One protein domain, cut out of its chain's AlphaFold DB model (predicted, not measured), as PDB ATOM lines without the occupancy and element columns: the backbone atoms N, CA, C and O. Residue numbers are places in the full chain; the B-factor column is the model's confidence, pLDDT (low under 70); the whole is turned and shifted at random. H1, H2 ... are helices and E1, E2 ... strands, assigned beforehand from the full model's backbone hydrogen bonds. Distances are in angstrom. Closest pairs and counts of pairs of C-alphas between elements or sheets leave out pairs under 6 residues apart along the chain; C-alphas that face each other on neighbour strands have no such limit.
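Overview. This is residues 6 to 83 of the 125 residues of an uncharacterized protein of Pedobacter caeni (UniProt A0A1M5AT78). A long, strongly twisted sheet, made chiefly of the three long strands E1, E2 and E3 side by side, has the helix H1 slantwise over one face; the very short strand E4 is added beside the end of E3. The sheet makes the length of the domain, with the tight turn between E2 and E3, residues 41 to 43, at one end and the long loop of residues 17 to 29 at the other. The printed part has 78 residues, with four named strands followed by one named helix along the chain; the sheet's order is E1, E2, E3, E4, antiparallel throughout, and the class is mixed, helices and strands. The whole is only just compact, close to loose, with a radius of gyration of the C-alphas of 13.7 A, and its outline is elongated, spanning 46 by 24 by 20 A.

Along the chain. E1, residues 6 to 16, begins at C-alpha 6 at (22.293, -33.276, 6.918), measures 27.1 A from first to last C-alpha and bends by 59 degrees at residue 12. Residues 17 to 29 hold no named element. E2, residues 30 to 40, is 31.4 A long. E3, residues 44 to 56, is the longest strand, with 13 residues and 32.1 A; it begins at C-alpha 44 at (30.845, -28.353, 9.414) and bends by 75 degrees at residue 48. E4 is residues 61 to 63, 6.3 A long. H1, residues 70 to 82, is 18.8 A long and ends at C-alpha 82 at (14.538, -11.999, 12.186).

Arrangement. The four strands form a meander, each strand the antiparallel neighbour of the one before. E1 and E2 are a hairpin, at 161 degrees between their directions; N 9 and O 36 are 2.8 A apart and N 34 and O 12 are 2.8 A apart, both within hydrogen-bond range. E2 and E3 are a hairpin at 158 degrees; N 33 and O 53 are 2.8 A apart, and N 39 and O 45 are 2.9 A apart. E3 and E4 are a hairpin at 117 degrees, with N 63 and O 54 at 2.8 A. E1 and E4 are the edge strands, and they are apart. From edge to edge the strands' lines turn by 85 degrees, and the way across the sheet turns by 50 degrees. H1 is on the sheet at a height of 8.6 A, an arrangement of two layers, a helix on one face of a sheet. It lies over E2 and runs slantwise to the strands, at 54 degrees to E2 on the local plane. The closest C-alphas of E3 and H1 are those of Ile 50 and Lys 80, 7.1 A apart. H1 is also near E1 and near E2, with 6 and 7 pairs of C-alphas within 10 A. In H1, 8 of 9 O i to N i+4 pairs are within hydrogen-bond range.

Size, cuts and confidence. The two C-alphas farthest apart in the domain are those of Gly 25 and Asp 42, at 45.8 A, while the first and last printed C-alphas, of Arg 6 and Ile 83, are 19.9 A apart. The printed part has no cut. The link from E1 to E2 is long, with 13 residues; the links from E2 to E3 and from E3 to E4 are tight, and the link from E4 to H1 is short, with 6 residues. The C-alphas of residues 17 to 29 lie 14 to 18 A from the mean of the C-alphas. The mean pLDDT of the printed part is 82.4; residue 6 and residues 40 to 48 of the model are under 70, of which residue 40 belongs to E2 and 44 to 48 to E3.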
ATOM      1  N   ARG A   6      23.127 -34.469   6.704       64.81
ATOM      2  CA  ARG A   6      22.293 -33.276   6.918       64.81
ATOM      3  C   ARG A   6      21.739 -33.311   8.332       64.81
ATOM      4  O   ARG A   6      20.761 -34.007   8.592       64.81
ATOM      5  N   ASN A   7      22.328 -32.507   9.204       75.19
ATOM      6  CA  ASN A   7      21.850 -32.328  10.568       75.19
ATOM      7  C   ASN A   7      20.943 -31.090  10.641       75.19
ATOM      8  O   ASN A   7      21.109 -30.133   9.880       75.19
ATOM      9  N   HIS A   8      19.965 -31.107  11.545       79.19
ATOM     10  CA  HIS A   8      19.080 -29.972  11.806       79.19
ATOM     11  C   HIS A   8      19.443 -29.384  13.168       79.19
ATOM     12  O   HIS A   8      19.230 -30.016  14.198       79.19
ATOM     13  N   LEU A   9      20.007 -28.179  13.172       80.00
ATOM     14  CA  LEU A   9      20.349 -27.466  14.395       80.00
ATOM     15  C   LEU A   9      19.111 -26.729  14.903       80.00
ATOM     16  O   LEU A   9      18.574 -25.873  14.199       80.00
ATOM     17  N   TYR A  10      18.663 -27.046  16.114       81.81
ATOM     18  CA  TYR A  10      17.577 -26.321  16.764       81.81
ATOM     19  C   TYR A  10      17.985 -24.867  17.034       81.81
ATOM     20  O   TYR A  10      19.051 -24.613  17.592       81.81
ATOM     21  N   LEU A  11      17.138 -23.916  16.633       83.44
ATOM     22  CA  LEU A  11      17.368 -22.492  16.870       83.44
ATOM     23  C   LEU A  11      16.501 -21.979  18.017       83.44
ATOM     24  O   LEU A  11      17.012 -21.484  19.018       83.44
ATOM     25  N   LYS A  12      15.180 -22.045  17.838       87.44
ATOM     26  CA  LYS A  12      14.199 -21.454  18.751       87.44
ATOM     27  C   LYS A  12      12.810 -22.017  18.469       87.44
ATOM     28  O   LYS A  12      12.507 -22.340  17.322       87.44
ATOM     29  N   THR A  13      11.964 -22.036  19.491       88.50
ATOM     30  CA  THR A  13      10.522 -22.286  19.374       88.50
ATOM     31  C   THR A  13       9.753 -21.027  19.748       88.50
ATOM     32  O   THR A  13      10.138 -20.319  20.682       88.50
ATOM     33  N   LEU A  14       8.701 -20.722  18.994       89.31
ATOM     34  CA  LEU A  14       7.831 -19.574  19.221       89.31
ATOM     35  C   LEU A  14       6.367 -20.019  19.300       89.31
ATOM     36  O   LEU A  14       5.929 -20.796  18.448       89.31
ATOM     37  N   PRO A  15       5.601 -19.525  20.286       88.50
ATOM     38  CA  PRO A  15       4.179 -19.809  20.363       88.50
ATOM     39  C   PRO A  15       3.434 -19.072  19.246       88.50
ATOM     40  O   PRO A  15       3.642 -17.882  19.012       88.50
ATOM     41  N   VAL A  16       2.528 -19.781  18.583       84.50
ATOM     42  CA  VAL A  16       1.641 -19.261  17.541       84.50
ATOM     43  C   VAL A  16       0.224 -19.266  18.106       84.50
ATOM     44  O   VAL A  16      -0.556 -20.197  17.903       84.50
ATOM     45  N   SER A  17      -0.100 -18.241  18.893       77.69
ATOM     46  CA  SER A  17      -1.370 -18.168  19.624       77.69
ATOM     47  C   SER A  17      -2.525 -17.580  18.808       77.69
ATOM     48  O   SER A  17      -3.684 -17.884  19.087       77.69
ATOM     49  N   SER A  18      -2.224 -16.781  17.783       77.94
ATOM     50  CA  SER A  18      -3.205 -16.037  16.980       77.94
ATOM     51  C   SER A  18      -3.876 -16.853  15.869       77.94
ATOM     52  O   SER A  18      -4.742 -16.333  15.169       77.94
ATOM     53  N   ILE A  19      -3.489 -18.118  15.686       83.56
ATOM     54  CA  ILE A  19      -3.906 -18.943  14.548       83.56
ATOM     55  C   ILE A  19      -4.629 -20.196  15.050       83.56
ATOM     56  O   ILE A  19      -4.292 -20.751  16.095       83.56
ATOM     57  N   LEU A  20      -5.640 -20.642  14.301       86.19
ATOM     58  CA  LEU A  20      -6.372 -21.886  14.546       86.19
ATOM     59  C   LEU A  20      -5.625 -23.076  13.937       86.19
ATOM     60  O   LEU A  20      -5.133 -23.004  12.808       86.19
ATOM     61  N   CYS A  21      -5.570 -24.188  14.667       84.81
ATOM     62  CA  CYS A  21      -4.937 -25.407  14.186       84.81
ATOM     63  C   CYS A  21      -5.718 -25.995  12.995       84.81
ATOM     64  O   CYS A  21      -6.891 -26.335  13.154       84.81
ATOM     65  N   PRO A  22      -5.088 -26.211  11.828       84.06
ATOM     66  CA  PRO A  22      -5.752 -26.767  10.646       84.06
ATOM     67  C   PRO A  22      -6.153 -28.243  10.809       84.06
ATOM     68  O   PRO A  22      -6.878 -28.778   9.978       84.06
ATOM     69  N   LEU A  23      -5.666 -28.927  11.853       85.75
ATOM     70  CA  LEU A  23      -5.995 -30.329  12.123       85.75
ATOM     71  C   LEU A  23      -7.163 -30.501  13.095       85.75
ATOM     72  O   LEU A  23      -7.926 -31.450  12.947       85.75
ATOM     73  N   CYS A  24      -7.271 -29.644  14.111       86.56
ATOM     74  CA  CYS A  24      -8.234 -29.820  15.203       86.56
ATOM     75  C   CYS A  24      -9.058 -28.570  15.533       86.56
ATOM     76  O   CYS A  24      -9.893 -28.625  16.427       86.56
ATOM     77  N   GLY A  25      -8.819 -27.441  14.859       83.12
ATOM     78  CA  GLY A  25      -9.556 -26.193  15.065       83.12
ATOM     79  C   GLY A  25      -9.260 -25.466  16.381       83.12
ATOM     80  O   GLY A  25      -9.845 -24.421  16.630       83.12
ATOM     81  N   ALA A  26      -8.359 -25.973  17.228       83.31
ATOM     82  CA  ALA A  26      -8.005 -25.315  18.484       83.31
ATOM     83  C   ALA A  26      -7.104 -24.089  18.253       83.31
ATOM     84  O   ALA A  26      -6.159 -24.153  17.463       83.31
ATOM     85  N   SER A  27      -7.366 -22.992  18.964       81.25
ATOM     86  CA  SER A  27      -6.512 -21.797  19.012       81.25
ATOM     87  C   SER A  27      -5.563 -21.836  20.216       81.25
ATOM     88  O   SER A  27      -5.780 -22.569  21.183       81.25
ATOM     89  N   GLY A  28      -4.476 -21.061  20.166       76.69
ATOM     90  CA  GLY A  28      -3.648 -20.783  21.346       76.69
ATOM     91  C   GLY A  28      -2.656 -21.869  21.787       76.69
ATOM     92  O   GLY A  28      -1.852 -21.605  22.673       76.69
ATOM     93  N   LYS A  29      -2.679 -23.069  21.193       83.56
ATOM     94  CA  LYS A  29      -1.829 -24.219  21.584       83.56
ATOM     95  C   LYS A  29      -0.946 -24.734  20.446       83.56
ATOM     96  O   LYS A  29      -0.769 -25.943  20.291       83.56
ATOM     97  N   MET A  30      -0.475 -23.833  19.590       88.50
ATOM     98  CA  MET A  30       0.474 -24.166  18.530       88.50
ATOM     99  C   MET A  30       1.827 -23.542  18.813       88.50
ATOM    100  O   MET A  30       1.917 -22.417  19.296       88.50
ATOM    101  N   GLU A  31       2.872 -24.273  18.463       90.62
ATOM    102  CA  GLU A  31       4.257 -23.859  18.607       90.62
ATOM    103  C   GLU A  31       4.974 -24.102  17.283       90.62
ATOM    104  O   GLU A  31       4.790 -25.137  16.645       90.62
ATOM    105  N   MET A  32       5.767 -23.130  16.843       89.19
ATOM    106  CA  MET A  32       6.602 -23.246  15.656       89.19
ATOM    107  C   MET A  32       8.062 -23.324  16.085       89.19
ATOM    108  O   MET A  32       8.609 -22.364  16.631       89.19
ATOM    109  N   ALA A  33       8.692 -24.464  15.827       90.12
ATOM    110  CA  ALA A  33      10.107 -24.692  16.058       90.12
ATOM    111  C   ALA A  33      10.893 -24.430  14.771       90.12
ATOM    112  O   ALA A  33      10.551 -24.933  13.701       90.12
ATOM    113  N   PHE A  34      11.964 -23.648  14.874       89.56
ATOM    114  CA  PHE A  34      12.845 -23.305  13.764       89.56
ATOM    115  C   PHE A  34      14.163 -24.068  13.871       89.56
ATOM    116  O   PHE A  34      14.787 -24.134  14.932       89.56
ATOM    117  N   TYR A  35      14.618 -24.575  12.732       86.81
ATOM    118  CA  TYR A  35      15.830 -25.367  12.591       86.81
ATOM    119  C   TYR A  35      16.694 -24.816  11.465       86.81
ATOM    120  O   TYR A  35      16.193 -24.472  10.395       86.81
ATOM    121  N   GLN A  36      18.004 -24.796  11.659       84.94
ATOM    122  CA  GLN A  36      18.968 -24.491  10.609       84.94
ATOM    123  C   GLN A  36      19.533 -25.786  10.033       84.94
ATOM    124  O   GLN A  36      19.968 -26.660  10.778       84.94
ATOM    125  N   VAL A  37      19.575 -25.908   8.706       80.62
ATOM    126  CA  VAL A  37      20.205 -27.070   8.069       80.62
ATOM    127  C   VAL A  37      21.724 -26.918   8.127       80.62
ATOM    128  O   VAL A  37      22.293 -25.938   7.630       80.62
ATOM    129  N   GLN A  38      22.385 -27.914   8.694       75.38
ATOM    130  CA  GLN A  38      23.831 -28.037   8.764       75.38
ATOM    131  C   GLN A  38      24.270 -29.156   7.823       75.38
ATOM    132  O   GLN A  38      23.709 -30.251   7.830       75.38
ATOM    133  N   ILE A  39      25.236 -28.848   6.962       74.25
ATOM    134  CA  ILE A  39      25.799 -29.804   6.017       74.25
ATOM    135  C   ILE A  39      27.197 -30.168   6.500       74.25
ATOM    136  O   ILE A  39      28.077 -29.311   6.578       74.25
ATOM    137  N   GLU A  40      27.378 -31.448   6.798       62.78
ATOM    138  CA  GLU A  40      28.673 -32.056   7.065       62.78
ATOM    139  C   GLU A  40      29.142 -32.786   5.807       62.78
ATOM    140  O   GLU A  40      28.537 -33.765   5.359       62.78
ATOM    141  N   THR A  41      30.206 -32.255   5.214       64.56
ATOM    142  CA  THR A  41      31.019 -32.932   4.200       64.56
ATOM    143  C   THR A  41      32.410 -33.159   4.791       64.56
ATOM    144  O   THR A  41      32.571 -34.121   5.528       64.56
ATOM    145  N   ASP A  42      33.367 -32.246   4.590       58.41
ATOM    146  CA  ASP A  42      34.714 -32.327   5.202       58.41
ATOM    147  C   ASP A  42      34.925 -31.297   6.328       58.41
ATOM    148  O   ASP A  42      35.840 -31.403   7.136       58.41
ATOM    149  N   ASN A  43      34.071 -30.274   6.379       57.69
ATOM    150  CA  ASN A  43      33.992 -29.280   7.442       57.69
ATOM    151  C   ASN A  43      32.516 -29.013   7.744       57.69
ATOM    152  O   ASN A  43      31.673 -29.066   6.845       57.69
ATOM    153  N   ILE A  44      32.207 -28.690   8.998       61.72
ATOM    154  CA  ILE A  44      30.845 -28.353   9.414       61.72
ATOM    155  C   ILE A  44      30.439 -27.018   8.771       61.72
ATOM    156  O   ILE A  44      30.933 -25.943   9.138       61.72
ATOM    157  N   HIS A  45      29.521 -27.074   7.805       64.19
ATOM    158  CA  HIS A  45      29.001 -25.904   7.112       64.19
ATOM    159  C   HIS A  45      27.547 -25.648   7.490       64.19
ATOM    160  O   HIS A  45      26.620 -26.329   7.048       64.19
ATOM    161  N   ASN A  46      27.332 -24.589   8.264       67.31
ATOM    162  CA  ASN A  46      25.988 -24.114   8.552       67.31
ATOM    163  C   ASN A  46      25.420 -23.425   7.308       67.31
ATOM    164  O   ASN A  46      25.965 -22.423   6.831       67.31
ATOM    165  N   THR A  47      24.323 -23.947   6.765       69.31
ATOM    166  CA  THR A  47      23.679 -23.320   5.606       69.31
ATOM    167  C   THR A  47      22.778 -22.173   6.039       69.31
ATOM    168  O   THR A  47      22.334 -22.100   7.182       69.31
ATOM    169  N   ARG A  48      22.442 -21.285   5.101       69.62
ATOM    170  CA  ARG A  48      21.412 -20.255   5.317       69.62
ATOM    171  C   ARG A  48      19.981 -20.804   5.217       69.62
ATOM    172  O   ARG A  48      19.028 -20.029   5.251       69.62
ATOM    173  N   LYS A  49      19.809 -22.118   5.030       77.25
ATOM    174  CA  LYS A  49      18.484 -22.730   4.930       77.25
ATOM    175  C   LYS A  49      17.923 -22.914   6.336       77.25
ATOM    176  O   LYS A  49      18.436 -23.716   7.111       77.25
ATOM    177  N   ILE A  50      16.873 -22.153   6.627       82.44
ATOM    178  CA  ILE A  50      16.033 -22.321   7.811       82.44
ATOM    179  C   ILE A  50      14.811 -23.138   7.393       82.44
ATOM    180  O   ILE A  50      14.168 -22.831   6.385       82.44
ATOM    181  N   THR A  51      14.527 -24.166   8.172       85.12
ATOM    182  CA  THR A  51      13.329 -25.007   8.148       85.12
ATOM    183  C   THR A  51      12.526 -24.734   9.409       85.12
ATOM    184  O   THR A  51      13.098 -24.356  10.427       85.12
ATOM    185  N   ALA A  52      11.214 -24.923   9.365       87.12
ATOM    186  CA  ALA A  52      10.384 -24.860  10.558       87.12
ATOM    187  C   ALA A  52       9.416 -26.041  10.588       87.12
ATOM    188  O   ALA A  52       8.988 -26.512   9.533       87.12
ATOM    189  N   SER A  53       9.108 -26.509  11.794       88.50
ATOM    190  CA  SER A  53       8.034 -27.454  12.079       88.50
ATOM    191  C   SER A  53       7.024 -26.776  12.991       88.50
ATOM    192  O   SER A  53       7.391 -25.939  13.815       88.50
ATOM    193  N   VAL A  54       5.752 -27.124  12.843       89.81
ATOM    194  CA  VAL A  54       4.686 -26.587  13.689       89.81
ATOM    195  C   VAL A  54       4.035 -27.751  14.400       89.81
ATOM    196  O   VAL A  54       3.544 -28.659  13.740       89.81
ATOM    197  N   SER A  55       4.015 -27.718  15.722       90.25
ATOM    198  CA  SER A  55       3.374 -28.721  16.563       90.25
ATOM    199  C   SER A  55       2.154 -28.115  17.242       90.25
ATOM    200  O   SER A  55       2.164 -26.963  17.677       90.25
ATOM    201  N   CYS A  56       1.073 -28.886  17.337       89.31
ATOM    202  CA  CYS A  56      -0.097 -28.495  18.111       89.31
ATOM    203  C   CYS A  56      -0.214 -29.368  19.357       89.31
ATOM    204  O   CYS A  56      -0.517 -30.556  19.253       89.31
ATOM    205  N   SER A  57      -0.069 -28.764  20.536       88.25
ATOM    206  CA  SER A  57      -0.154 -29.453  21.832       88.25
ATOM    207  C   SER A  57      -1.580 -29.898  22.179       88.25
ATOM    208  O   SER A  57      -1.788 -30.636  23.133       88.25
ATOM    209  N   ASN A  58      -2.592 -29.451  21.425       87.38
ATOM    210  CA  ASN A  58      -3.973 -29.893  21.628       87.38
ATOM    211  C   ASN A  58      -4.256 -31.255  20.986       87.38
ATOM    212  O   ASN A  58      -4.947 -32.080  21.569       87.38
ATOM    213  N   CYS A  59      -3.750 -31.482  19.771       87.12
ATOM    214  CA  CYS A  59      -3.902 -32.760  19.074       87.12
ATOM    215  C   CYS A  59      -2.633 -33.620  19.099       87.12
ATOM    216  O   CYS A  59      -2.661 -34.709  18.532       87.12
ATOM    217  N   ASN A  60      -1.557 -33.140  19.739       88.38
ATOM    218  CA  ASN A  60      -0.228 -33.758  19.793       88.38
ATOM    219  C   ASN A  60       0.245 -34.255  18.423       88.38
ATOM    220  O   ASN A  60       0.730 -35.374  18.272       88.38
ATOM    221  N   LYS A  61       0.046 -33.418  17.402       87.38
ATOM    222  CA  LYS A  61       0.434 -33.713  16.023       87.38
ATOM    223  C   LYS A  61       1.251 -32.573  15.448       87.38
ATOM    224  O   LYS A  61       0.936 -31.399  15.668       87.38
ATOM    225  N   ASP A  62       2.233 -32.955  14.647       87.50
ATOM    226  CA  ASP A  62       2.946 -32.036  13.778       87.50
ATOM    227  C   ASP A  62       2.081 -31.695  12.567       87.50
ATOM    228  O   ASP A  62       1.464 -32.555  11.929       87.50
ATOM    229  N   ILE A  63       2.020 -30.407  12.262       86.81
ATOM    230  CA  ILE A  63       1.293 -29.857  11.132       86.81
ATOM    231  C   ILE A  63       2.278 -29.773   9.962       86.81
ATOM    232  O   ILE A  63       3.181 -28.927   9.973       86.81
ATOM    233  N   PRO A  64       2.115 -30.619   8.929       84.44
ATOM    234  CA  PRO A  64       2.992 -30.579   7.771       84.44
ATOM    235  C   PRO A  64       2.827 -29.249   7.032       84.44
ATOM    236  O   PRO A  64       1.718 -28.717   6.953       84.44
ATOM    237  N   ASN A  65       3.906 -28.757   6.419       82.81
ATOM    238  CA  ASN A  65       3.930 -27.463   5.720       82.81
ATOM    239  C   ASN A  65       2.849 -27.327   4.639       82.81
ATOM    240  O   ASN A  65       2.372 -26.234   4.378       82.81
ATOM    241  N   ILE A  66       2.408 -28.441   4.046       84.25
ATOM    242  CA  ILE A  66       1.336 -28.447   3.042       84.25
ATOM    243  C   ILE A  66      -0.045 -28.076   3.605       84.25
ATOM    244  O   ILE A  66      -0.945 -27.731   2.850       84.25
ATOM    245  N   ARG A  67      -0.230 -28.175   4.927       85.38
ATOM    246  CA  ARG A  67      -1.467 -27.807   5.630       85.38
ATOM    247  C   ARG A  67      -1.353 -26.465   6.347       85.38
ATOM    248  O   ARG A  67      -2.222 -26.141   7.154       85.38
ATOM    249  N   TRP A  68      -0.282 -25.712   6.117       87.38
ATOM    250  CA  TRP A  68      -0.162 -24.378   6.687       87.38
ATOM    251  C   TRP A  68      -1.191 -23.457   6.044       87.38
ATOM    252  O   TRP A  68      -1.464 -23.529   4.848       87.38
ATOM    253  N   ASN A  69      -1.806 -22.622   6.874       86.75
ATOM    254  CA  ASN A  69      -2.658 -21.551   6.388       86.75
ATOM    255  C   ASN A  69      -1.810 -20.303   6.102       86.75
ATOM    256  O   ASN A  69      -0.656 -20.207   6.526       86.75
ATOM    257  N   ASN A  70      -2.410 -19.318   5.434       87.12
ATOM    258  CA  ASN A  70      -1.724 -18.073   5.077       87.12
ATOM    259  C   ASN A  70      -1.105 -17.364   6.294       87.12
ATOM    260  O   ASN A  70      -0.014 -16.812   6.186       87.12
ATOM    261  N   GLY A  71      -1.757 -17.424   7.461       85.50
ATOM    262  CA  GLY A  71      -1.226 -16.829   8.689       85.50
ATOM    263  C   GLY A  71       0.051 -17.517   9.179       85.50
ATOM    264  O   GLY A  71       0.989 -16.845   9.598       85.50
ATOM    265  N   LEU A  72       0.113 -18.851   9.107       86.00
ATOM    266  CA  LEU A  72       1.290 -19.643   9.479       86.00
ATOM    267  C   LEU A  72       2.452 -19.367   8.524       86.00
ATOM    268  O   LEU A  72       3.584 -19.187   8.972       86.00
ATOM    269  N   ASP A  73       2.166 -19.269   7.225       88.12
ATOM    270  CA  ASP A  73       3.159 -18.901   6.217       88.12
ATOM    271  C   ASP A  73       3.707 -17.485   6.426       88.12
ATOM    272  O   ASP A  73       4.913 -17.253   6.294       88.12
ATOM    273  N   GLU A  74       2.847 -16.529   6.768       88.94
ATOM    274  CA  GLU A  74       3.250 -15.148   7.025       88.94
ATOM    275  C   GLU A  74       4.050 -15.008   8.325       88.94
ATOM    276  O   GLU A  74       5.098 -14.350   8.338       88.94
ATOM    277  N   PHE A  75       3.633 -15.707   9.385       88.81
ATOM    278  CA  PHE A  75       4.383 -15.801  10.636       88.81
ATOM    279  C   PHE A  75       5.774 -16.395  10.394       88.81
ATOM    280  O   PHE A  75       6.788 -15.794  10.753       88.81
ATOM    281  N   TYR A  76       5.842 -17.521   9.677       89.00
ATOM    282  CA  TYR A  76       7.104 -18.149   9.298       89.00
ATOM    283  C   TYR A  76       8.001 -17.198   8.498       89.00
ATOM    284  O   TYR A  76       9.189 -17.076   8.796       89.00
ATOM    285  N   ARG A  77       7.466 -16.497   7.490       87.50
ATOM    286  CA  ARG A  77       8.241 -15.554   6.660       87.50
ATOM    287  C   ARG A  77       8.787 -14.378   7.464       87.50
ATOM    288  O   ARG A  77       9.909 -13.943   7.192       87.50
ATOM    289  N   THR A  78       8.009 -13.868   8.410       88.88
ATOM    290  CA  THR A  78       8.391 -12.730   9.252       88.88
ATOM    291  C   THR A  78       9.491 -13.132  10.225       88.88
ATOM    292  O   THR A  78      10.560 -12.520  10.227       88.88
ATOM    293  N   GLU A  79       9.293 -14.222  10.963       87.75
ATOM    294  CA  GLU A  79      10.272 -14.717  11.935       87.75
ATOM    295  C   GLU A  79      11.553 -15.208  11.264       87.75
ATOM    296  O   GLU A  79      12.658 -14.891  11.703       87.75
ATOM    297  N   LYS A  80      11.451 -15.885  10.115       84.69
ATOM    298  CA  LYS A  80      12.619 -16.324   9.339       84.69
ATOM    299  C   LYS A  80      13.570 -15.178   8.985       84.69
ATOM    300  O   LYS A  80      14.774 -15.408   8.907       84.69
ATOM    301  N   LYS A  81      13.056 -13.965   8.747       82.69
ATOM    302  CA  LYS A  81      13.892 -12.782   8.478       82.69
ATOM    303  C   LYS A  81      14.593 -12.263   9.735       82.69
ATOM    304  O   LYS A  81      15.672 -11.690   9.620       82.69
ATOM    305  N   GLN A  82      13.988 -12.447  10.906       81.81
ATOM    306  CA  GLN A  82      14.538 -11.999  12.186       81.81
ATOM    307  C   GLN A  82      15.549 -12.991  12.772       81.81
ATOM    308  O   GLN A  82      16.471 -12.597  13.489       81.81
ATOM    309  N   ILE A  83      15.411 -14.276  12.450       81.00
ATOM    310  CA  ILE A  83      16.316 -15.322  12.918       81.00
ATOM    311  C   ILE A  83      17.701 -15.131  12.288       81.00
ATOM    312  O   ILE A  83      17.920 -15.349  11.093       81.00
TER     313      ILE A  83